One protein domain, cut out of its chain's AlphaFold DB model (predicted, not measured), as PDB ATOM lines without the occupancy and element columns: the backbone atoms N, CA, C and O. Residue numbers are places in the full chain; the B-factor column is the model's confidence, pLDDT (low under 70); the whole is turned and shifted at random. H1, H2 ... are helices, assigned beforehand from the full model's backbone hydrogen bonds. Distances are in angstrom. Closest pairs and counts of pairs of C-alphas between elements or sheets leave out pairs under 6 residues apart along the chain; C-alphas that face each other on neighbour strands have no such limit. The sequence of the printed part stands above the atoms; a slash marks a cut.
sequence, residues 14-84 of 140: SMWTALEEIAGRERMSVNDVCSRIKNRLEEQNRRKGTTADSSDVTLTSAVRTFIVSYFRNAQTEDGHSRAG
ATOM      1  N   SER A  14     107.617 125.391 114.155       94.31
ATOM      2  CA  SER A  14     106.183 125.109 114.313       94.31
ATOM      3  C   SER A  14     105.343 126.387 114.414       94.31
ATOM      4  O   SER A  14     104.243 126.451 113.874       94.31
ATOM      5  N   MET A  15     105.874 127.442 115.041       96.31
ATOM      6  CA  MET A  15     105.203 128.742 115.119       96.31
ATOM      7  C   MET A  15     105.211 129.474 113.774       96.31
ATOM      8  O   MET A  15     104.233 130.147 113.460       96.31
ATOM      9  N   TRP A  16     106.272 129.338 112.972       97.00
ATOM     10  CA  TRP A  16     106.280 129.863 111.601       97.00
ATOM     11  C   TRP A  16     105.226 129.183 110.732       97.00
ATOM     12  O   TRP A  16     104.430 129.873 110.104       97.00
ATOM     13  N   THR A  17     105.161 127.853 110.791       97.12
ATOM     14  CA  THR A  17     104.151 127.062 110.070       97.12
ATOM     15  C   THR A  17     102.736 127.494 110.469       97.12
ATOM     16  O   THR A  17     101.908 127.812 109.621       97.12
ATOM     17  N   ALA A  18     102.479 127.621 111.775       97.62
ATOM     18  CA  ALA A  18     101.196 128.087 112.291       97.62
ATOM     19  C   ALA A  18     100.843 129.510 111.813       97.62
ATOM     20  O   ALA A  18      99.692 129.794 111.490       97.62
ATOM     21  N   LEU A  19     101.822 130.417 111.741       98.06
ATOM     22  CA  LEU A  19     101.615 131.776 111.241       98.06
ATOM     23  C   LEU A  19     101.305 131.806 109.736       98.06
ATOM     24  O   LEU A  19     100.458 132.590 109.306       98.06
ATOM     25  N   GLU A  20     101.966 130.959 108.947       98.19
ATOM     26  CA  GLU A  20     101.701 130.780 107.515       98.19
ATOM     27  C   GLU A  20     100.297 130.227 107.265       98.19
ATOM     28  O   GLU A  20      99.583 130.740 106.403       98.19
ATOM     29  N   GLU A  21      99.853 129.255 108.065       98.38
ATOM     30  CA  GLU A  21      98.482 128.749 108.000       98.38
ATOM     31  C   GLU A  21      97.451 129.845 108.268       98.38
ATOM     32  O   GLU A  21      96.470 129.960 107.531       98.38
ATOM     33  N   ILE A  22      97.665 130.662 109.303       98.44
ATOM     34  CA  ILE A  22      96.778 131.791 109.606       98.44
ATOM     35  C   ILE A  22      96.746 132.757 108.422       98.44
ATOM     36  O   ILE A  22      95.670 133.148 107.975       98.44
ATOM     37  N   ALA A  23      97.910 133.117 107.880       98.25
ATOM     38  CA  ALA A  23      97.999 134.004 106.725       98.25
ATOM     39  C   ALA A  23      97.220 133.439 105.519       98.25
ATOM     40  O   ALA A  23      96.427 134.157 104.907       98.25
ATOM     41  N   GLY A  24      97.352 132.138 105.242       98.50
ATOM     42  CA  GLY A  24      96.594 131.443 104.202       98.50
ATOM     43  C   GLY A  24      95.079 131.467 104.434       98.50
ATOM     44  O   GLY A  24      94.326 131.800 103.515       98.50
ATOM     45  N   ARG A  25      94.621 131.179 105.660       98.12
ATOM     46  CA  ARG A  25      93.192 131.198 106.039       98.12
ATOM     47  C   ARG A  25      92.579 132.590 105.892       98.12
ATOM     48  O   ARG A  25      91.467 132.722 105.391       98.12
ATOM     49  N   GLU A  26      93.334 133.622 106.256       98.06
ATOM     50  CA  GLU A  26      92.904 135.022 106.193       98.06
ATOM     51  C   GLU A  26      93.136 135.679 104.822       98.06
ATOM     52  O   GLU A  26      92.822 136.856 104.641       98.06
ATOM     53  N   ARG A  27      93.675 134.938 103.841       97.88
ATOM     54  CA  ARG A  27      94.056 135.452 102.510       97.88
ATOM     55  C   ARG A  27      94.973 136.677 102.588       97.88
ATOM     56  O   ARG A  27      94.781 137.672 101.890       97.88
ATOM     57  N   MET A  28      95.971 136.598 103.455       97.31
ATOM     58  CA  MET A  28      96.971 137.632 103.697       97.31
ATOM     59  C   MET A  28      98.376 137.056 103.522       97.31
ATOM     60  O   MET A  28      98.576 135.849 103.616       97.31
ATOM     61  N   SER A  29      99.381 137.908 103.316       97.38
ATOM     62  CA  SER A  29     100.767 137.467 103.474       97.38
ATOM     63  C   SER A  29     101.158 137.430 104.958       97.38
ATOM     64  O   SER A  29     100.613 138.169 105.782       97.38
ATOM     65  N   VAL A  30     102.168 136.627 105.310       95.62
ATOM     66  CA  VAL A  30     102.770 136.638 106.662       95.62
ATOM     67  C   VAL A  30     103.233 138.048 107.051       95.62
ATOM     68  O   VAL A  30     103.127 138.452 108.210       95.62
ATOM     69  N   ASN A  31     103.706 138.828 106.076       94.19
ATOM     70  CA  ASN A  31     104.113 140.211 106.285       94.19
ATOM     71  C   ASN A  31     102.940 141.098 106.720       94.19
ATOM     72  O   ASN A  31     103.071 141.857 107.681       94.19
ATOM     73  N   ASP A  32     101.791 140.960 106.056       96.25
ATOM     74  CA  ASP A  32     100.590 141.729 106.377       96.25
ATOM     75  C   ASP A  32     100.081 141.384 107.777       96.25
ATOM     76  O   ASP A  32      99.718 142.277 108.544       96.25
ATOM     77  N   VAL A  33     100.085 140.095 108.137       97.06
ATOM     78  CA  VAL A  33      99.691 139.638 109.477       97.06
ATOM     79  C   VAL A  33     100.605 140.263 110.533       97.06
ATOM     80  O   VAL A  33     100.122 140.917 111.460       97.06
ATOM     81  N   CYS A  34     101.925 140.158 110.359       96.12
ATOM     82  CA  CYS A  34     102.909 140.750 111.264       96.12
ATOM     83  C   CYS A  34     102.783 142.277 111.372       96.12
ATOM     84  O   CYS A  34     102.834 142.818 112.477       96.12
ATOM     85  N   SER A  35     102.574 142.975 110.254       95.31
ATOM     86  CA  SER A  35     102.395 144.431 110.235       95.31
ATOM     87  C   SER A  35     101.119 144.844 110.976       95.31
ATOM     88  O   SER A  35     101.141 145.767 111.789       95.31
ATOM     89  N   ARG A  36     100.013 144.105 110.809       97.19
ATOM     90  CA  ARG A  36      98.780 144.348 111.579       97.19
ATOM     91  C   ARG A  36      98.947 144.082 113.074       97.19
ATOM     92  O   ARG A  36      98.341 144.794 113.874       97.19
ATOM     93  N   ILE A  37      99.726 143.071 113.463       96.44
ATOM     94  CA  ILE A  37     100.033 142.798 114.876       96.44
ATOM     95  C   ILE A  37     100.872 143.936 115.458       96.44
ATOM     96  O   ILE A  37     100.515 144.458 116.511       96.44
ATOM     97  N   LYS A  38     101.925 144.371 114.752       94.12
ATOM     98  CA  LYS A  38     102.768 145.511 115.146       94.12
ATOM     99  C   LYS A  38     101.932 146.773 115.368       94.12
ATOM    100  O   LYS A  38     101.974 147.335 116.458       94.12
ATOM    101  N   ASN A  39     101.093 147.147 114.401       94.81
ATOM    102  CA  ASN A  39     100.258 148.348 114.501       94.81
ATOM    103  C   ASN A  39      99.291 148.278 115.695       94.81
ATOM    104  O   ASN A  39      99.076 149.270 116.389       94.81
ATOM    105  N   ARG A  40      98.715 147.098 115.974       95.69
ATOM    106  CA  ARG A  40      97.858 146.901 117.156       95.69
ATOM    107  C   ARG A  40      98.640 146.970 118.465       95.69
ATOM    108  O   ARG A  40      98.127 147.534 119.426       95.69
ATOM    109  N   LEU A  41      99.853 146.423 118.507       93.25
ATOM    110  CA  LEU A  41     100.728 146.491 119.676       93.25
ATOM    111  C   LEU A  41     101.113 147.946 119.993       93.25
ATOM    112  O   LEU A  41     100.964 148.384 121.131       93.25
ATOM    113  N   GLU A  42     101.525 148.715 118.986       91.50
ATOM    114  CA  GLU A  42     101.852 150.141 119.120       91.50
ATOM    115  C   GLU A  42     100.643 150.966 119.575       91.50
ATOM    116  O   GLU A  42     100.753 151.793 120.480       91.50
ATOM    117  N   GLU A  43      99.466 150.697 119.006       93.44
ATOM    118  CA  GLU A  43      98.206 151.302 119.437       93.44
ATOM    119  C   GLU A  43      97.905 151.018 120.915       93.44
ATOM    120  O   GLU A  43      97.534 151.925 121.664       93.44
ATOM    121  N   GLN A  44      98.067 149.767 121.356       92.06
ATOM    122  CA  GLN A  44      97.853 149.390 122.753       92.06
ATOM    123  C   GLN A  44      98.858 150.066 123.688       92.06
ATOM    124  O   GLN A  44      98.453 150.569 124.736       92.06
ATOM    125  N   ASN A  45     100.132 150.123 123.302       90.31
ATOM    126  CA  ASN A  45     101.171 150.802 124.071       90.31
ATOM    127  C   ASN A  45     100.870 152.301 124.203       90.31
ATOM    128  O   ASN A  45     100.907 152.839 125.310       90.31
ATOM    129  N   ARG A  46     100.458 152.959 123.110       89.88
ATOM    130  CA  ARG A  46     100.082 154.377 123.127       89.88
ATOM    131  C   ARG A  46      98.916 154.649 124.077       89.88
ATOM    132  O   ARG A  46      98.974 155.598 124.851       89.88
ATOM    133  N   ARG A  47      97.877 153.804 124.067       91.75
ATOM    134  CA  ARG A  47      96.727 153.933 124.988       91.75
ATOM    135  C   ARG A  47      97.100 153.713 126.453       91.75
ATOM    136  O   ARG A  47      96.472 154.304 127.322       91.75
ATOM    137  N   LYS A  48      98.102 152.876 126.724       90.12
ATOM    138  CA  LYS A  48      98.644 152.645 128.071       90.12
ATOM    139  C   LYS A  48      99.632 153.728 128.519       90.12
ATOM    140  O   LYS A  48     100.081 153.687 129.657       90.12
ATOM    141  N   GLY A  49      99.983 154.673 127.644       87.62
ATOM    142  CA  GLY A  49     101.001 155.688 127.919       87.62
ATOM    143  C   GLY A  49     102.431 155.137 127.964       87.62
ATOM    144  O   GLY A  49     103.322 155.807 128.476       87.62
ATOM    145  N   THR A  50     102.667 153.930 127.445       84.31
ATOM    146  CA  THR A  50     103.999 153.308 127.369       84.31
ATOM    147  C   THR A  50     104.641 153.596 126.015       84.31
ATOM    148  O   THR A  50     103.968 153.527 124.982       84.31
ATOM    149  N   THR A  51     105.939 153.889 126.000       78.12
ATOM    150  CA  THR A  51     106.716 154.056 124.765       78.12
ATOM    151  C   THR A  51     107.228 152.698 124.283       78.12
ATOM    152  O   THR A  51     107.117 151.695 124.986       78.12
ATOM    153  N   ALA A  52     107.780 152.643 123.067       71.69
ATOM    154  CA  ALA A  52     108.374 151.412 122.546       71.69
ATOM    155  C   ALA A  52     109.503 150.883 123.454       71.69
ATOM    156  O   ALA A  52     109.597 149.675 123.650       71.69
ATOM    157  N   ASP A  53     110.288 151.781 124.056       72.19
ATOM    158  CA  ASP A  53     111.406 151.427 124.940       72.19
ATOM    159  C   ASP A  53     110.967 150.993 126.348       72.19
ATOM    160  O   ASP A  53     111.726 150.321 127.040       72.19
ATOM    161  N   SER A  54     109.756 151.362 126.785       75.44
ATOM    162  CA  SER A  54     109.213 150.993 128.103       75.44
ATOM    163  C   SER A  54     108.157 149.887 128.055       75.44
ATOM    164  O   SER A  54     107.526 149.594 129.069       75.44
ATOM    165  N   SER A  55     107.936 149.276 126.888       81.06
ATOM    166  CA  SER A  55     107.002 148.163 126.741       81.06
ATOM    167  C   SER A  55     107.690 146.828 127.020       81.06
ATOM    168  O   SER A  55     108.636 146.452 126.332       81.06
ATOM    169  N   ASP A  56     107.142 146.052 127.955       82.19
ATOM    170  CA  ASP A  56     107.610 144.685 128.233       82.19
ATOM    171  C   ASP A  56     107.250 143.685 127.112       82.19
ATOM    172  O   ASP A  56     107.707 142.539 127.100       82.19
ATOM    173  N   VAL A  57     106.403 144.086 126.156       88.88
ATOM    174  CA  VAL A  57     105.893 143.205 125.100       88.88
ATOM    175  C   VAL A  57     106.598 143.490 123.781       88.88
ATOM    176  O   VAL A  57     106.351 144.485 123.106       88.88
ATOM    177  N   THR A  58     107.433 142.544 123.361       91.38
ATOM    178  CA  THR A  58     108.066 142.559 122.036       91.38
ATOM    179  C   THR A  58     107.099 142.126 120.931       91.38
ATOM    180  O   THR A  58     106.149 141.377 121.171       91.38
ATOM    181  N   LEU A  59     107.397 142.485 119.676       92.62
ATOM    182  CA  LEU A  59     106.646 141.963 118.527       92.62
ATOM    183  C   LEU A  59     106.667 140.427 118.479       92.62
ATOM    184  O   LEU A  59     105.644 139.813 118.199       92.62
ATOM    185  N   THR A  60     107.806 139.798 118.787       94.56
ATOM    186  CA  THR A  60     107.931 138.332 118.797       94.56
ATOM    187  C   THR A  60     106.955 137.700 119.788       94.56
ATOM    188  O   THR A  60     106.233 136.769 119.435       94.56
ATOM    189  N   SER A  61     106.906 138.199 121.028       95.06
ATOM    190  CA  SER A  61     105.969 137.690 122.036       95.06
ATOM    191  C   SER A  61     104.516 137.996 121.666       95.06
ATOM    192  O   SER A  61     103.666 137.126 121.834       95.06
ATOM    193  N   ALA A  62     104.231 139.159 121.072       95.88
ATOM    194  CA  ALA A  62     102.898 139.475 120.558       95.88
ATOM    195  C   ALA A  62     102.447 138.508 119.448       95.88
ATOM    196  O   ALA A  62     101.305 138.052 119.471       95.88
ATOM    197  N   VAL A  63     103.335 138.140 118.518       97.50
ATOM    198  CA  VAL A  63     103.039 137.156 117.462       97.50
ATOM    199  C   VAL A  63     102.761 135.774 118.047       97.50
ATOM    200  O   VAL A  63     101.766 135.156 117.676       97.50
ATOM    201  N   ARG A  64     103.569 135.307 119.010       97.38
ATOM    202  CA  ARG A  64     103.312 134.031 119.703       97.38
ATOM    203  C   ARG A  64     101.926 134.010 120.350       97.38
ATOM    204  O   ARG A  64     101.158 133.074 120.138       97.38
ATOM    205  N   THR A  65     101.590 135.064 121.090       97.44
ATOM    206  CA  THR A  65     100.281 135.199 121.744       97.44
ATOM    207  C   THR A  65      99.142 135.273 120.728       97.44
ATOM    208  O   THR A  65      98.088 134.673 120.948       97.44
ATOM    209  N   PHE A  66      99.340 135.978 119.612       98.19
ATOM    210  CA  PHE A  66      98.360 136.054 118.531       98.19
ATOM    211  C   PHE A  66      98.058 134.675 117.938       98.19
ATOM    212  O   PHE A  66      96.885 134.324 117.852       98.19
ATOM    213  N   ILE A  67      99.081 133.879 117.603       98.38
ATOM    214  CA  ILE A  67      98.913 132.526 117.046       98.38
ATOM    215  C   ILE A  67      98.058 131.668 117.985       98.38
ATOM    216  O   ILE A  67      97.040 131.115 117.573       98.38
ATOM    217  N   VAL A  68      98.427 131.615 119.269       97.81
ATOM    218  CA  VAL A  68      97.690 130.839 120.278       97.81
ATOM    219  C   VAL A  68      96.243 131.319 120.394       97.81
ATOM    220  O   VAL A  68      95.322 130.509 120.415       97.81
ATOM    221  N   SER A  69      96.025 132.634 120.448       98.06
ATOM    222  CA  SER A  69      94.681 133.204 120.611       98.06
ATOM    223  C   SER A  69      93.803 132.972 119.381       98.06
ATOM    224  O   SER A  69      92.618 132.689 119.524       98.06
ATOM    225  N   TYR A  70      94.382 133.052 118.180       98.31
ATOM    226  CA  TYR A  70      93.686 132.791 116.925       98.31
ATOM    227  C   TYR A  70      93.143 131.360 116.889       98.31
ATOM    228  O   TYR A  70      91.944 131.161 116.709       98.31
ATOM    229  N   PHE A  71      94.003 130.366 117.133       96.31
ATOM    230  CA  PHE A  71      93.578 128.967 117.101       96.31
ATOM    231  C   PHE A  71      92.626 128.618 118.242       96.31
ATOM    232  O   PHE A  71      91.655 127.910 118.002       96.31
ATOM    233  N   ARG A  72      92.822 129.168 119.448       95.44
ATOM    234  CA  ARG A  72      91.873 128.990 120.561       95.44
ATOM    235  C   ARG A  72      90.479 129.516 120.239       95.44
ATOM    236  O   ARG A  72      89.498 128.881 120.594       95.44
ATOM    237  N   ASN A  73      90.380 130.646 119.544       96.69
ATOM    238  CA  ASN A  73      89.084 131.197 119.141       96.69
ATOM    239  C   ASN A  73      88.415 130.387 118.019       96.69
ATOM    240  O   ASN A  73      87.204 130.481 117.845       96.69
ATOM    241  N   ALA A  74      89.192 129.619 117.255       95.00
ATOM    242  CA  ALA A  74      88.695 128.741 116.198       95.00
ATOM    243  C   ALA A  74      88.391 127.310 116.684       95.00
ATOM    244  O   ALA A  74      87.828 126.518 115.928       95.00
ATOM    245  N   GLN A  75      88.775 126.958 117.914       93.19
ATOM    246  CA  GLN A  75      88.532 125.640 118.493       93.19
ATOM    247  C   GLN A  75      87.051 125.449 118.828       93.19
ATOM    248  O   GLN A  75      86.391 126.328 119.381       93.19
ATOM    249  N   THR A  76      86.535 124.268 118.502       93.44
ATOM    250  CA  THR A  76      85.168 123.838 118.811       93.44
ATOM    251  C   THR A  76      85.210 122.477 119.497       93.44
ATOM    252  O   THR A  76      86.154 121.712 119.298       93.44
ATOM    253  N   GLU A  77      84.183 122.147 120.282       91.44
ATOM    254  CA  GLU A  77      84.087 120.841 120.959       91.44
ATOM    255  C   GLU A  77      84.107 119.670 119.958       91.44
ATOM    256  O   GLU A  77      84.765 118.655 120.184       91.44
ATOM    257  N   ASP A  78      83.434 119.838 118.814       91.69
ATOM    258  CA  ASP A  78      83.468 118.873 117.710       91.69
ATOM    259  C   ASP A  78      84.881 118.738 117.123       91.69
ATOM    260  O   ASP A  78      85.367 117.632 116.902       91.69
ATOM    261  N   GLY A  79      85.589 119.860 116.944       91.25
ATOM    262  CA  GLY A  79      86.978 119.872 116.492       91.25
ATOM    263  C   GLY A  79      87.921 119.139 117.446       91.25
ATOM    264  O   GLY A  79      88.756 118.365 116.983       91.25
ATOM    265  N   HIS A  80      87.755 119.324 118.760       91.62
ATOM    266  CA  HIS A  80      88.504 118.576 119.772       91.62
ATOM    267  C   HIS A  80      88.204 117.080 119.693       91.62
ATOM    268  O   HIS A  80      89.129 116.283 119.555       91.62
ATOM    269  N   SER A  81      86.920 116.715 119.671       90.06
ATOM    270  CA  SER A  81      86.488 115.314 119.601       90.06
ATOM    271  C   SER A  81      87.055 114.611 118.361       90.06
ATOM    272  O   SER A  81      87.575 113.502 118.456       90.06
ATOM    273  N   ARG A  82      87.027 115.274 117.196       89.75
ATOM    274  CA  ARG A  82      87.583 114.750 115.936       89.75
ATOM    275  C   ARG A  82      89.107 114.613 115.944       89.75
ATOM    276  O   ARG A  82      89.626 113.783 115.206       89.75
ATOM    277  N   ALA A  83      89.809 115.416 116.739       89.62
ATOM    278  CA  ALA A  83      91.257 115.322 116.922       89.62
ATOM    279  C   ALA A  83      91.667 114.267 117.969       89.62
ATOM    280  O   ALA A  83      92.857 114.079 118.194       89.62
ATOM    281  N   GLY A  84      90.707 113.590 118.613       89.88
ATOM    282  CA  GLY A  84      90.980 112.666 119.716       89.88
ATOM    283  C   GLY A  84      91.226 113.365 121.056       89.88
ATOM    284  O   GLY A  84      91.749 112.752 121.982       89.88
TER     285      GLY A  84
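AT A GLANCE: This is residues 14 to 84 of the 140 residues of the protein "Ribbon-helix-helix domain-containing protein" of Azospirillum oleiclasticum (UniProt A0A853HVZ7). Three helices, H1, H2 and H3, cross one another at wide angles in a loose cluster in which each touches the other two, and residues 72 to 84, holding the end of H3 and the short helix H4, stick out as an arm. A long loop, residues 48 to 58, folds back from the end of H2 to the beginning of H3. The printed part has 71 residues with four named helices in the order H1, H2, H3, H4 and no named strand; the class is all helix. The whole is loose and elongated, with a radius of gyration of the C-alphas of 14.5 A and spans of 45 by 24 by 19 A.

HOW THE PARTS SIT: H1, residues 14 to 25, touches H2, residues 30 to 47, by residues 19 to 23 of H1 and 30 to 33 of H2 alone. Their closest C-alphas, those of Ala 23 and Val 30, are 5.5 A apart, and their lines are about perpendicular at 83 degrees. H2 touches H3, residues 59 to 74, by residues 34 to 41 of H2 and 59 to 66 of H3 alone. The closest C-alphas of this pair, those of Lys 38 and Leu 59, are 6.2 A apart, and the lines are about perpendicular at 75 degrees. H3 touches H1 too, with residues 64 to 67 alone; the closest C-alphas, those of Leu 19 and Ile 67, are 6.4 A apart. H1 and H3 run the same way at a steep tilt of 59 degrees. H4, residues 77 to 82, is apart from H1, H2 and H3. In H1, H2, H3 and H4 every O i to N i+4 pair is within hydrogen-bond range.

IN THESE COORDINATES: H1 runs from Ser 14, with its C-alpha at (106.183, 125.109, 114.313), to Arg 25, 16.6 A from first to last C-alpha. H2, Val 30 to Arg 47, is the longest helix with 18 residues and measures 25.9 A. H3 begins at Leu 59, with its C-alpha at (106.646, 141.963, 118.527), and ends at Ala 74, 22.4 A on. H4, Glu 77 to Arg 82, has 6 residues, and its last C-alpha is at (87.583, 114.750, 115.936).

THE WHOLE: The two C-alphas farthest apart, those of Gly 49 and Gly 84, are 44.9 A from each other. Without residues 72 to 84, which stand free, the body spans 34 by 19 by 16 A. The printed part has no cut. The link from H2 to H3, 11 residues, is long; those from H1 to H2 and from H3 to H4 are tight. The mean pLDDT of the printed part is 93.2, and no printed residue is under 70.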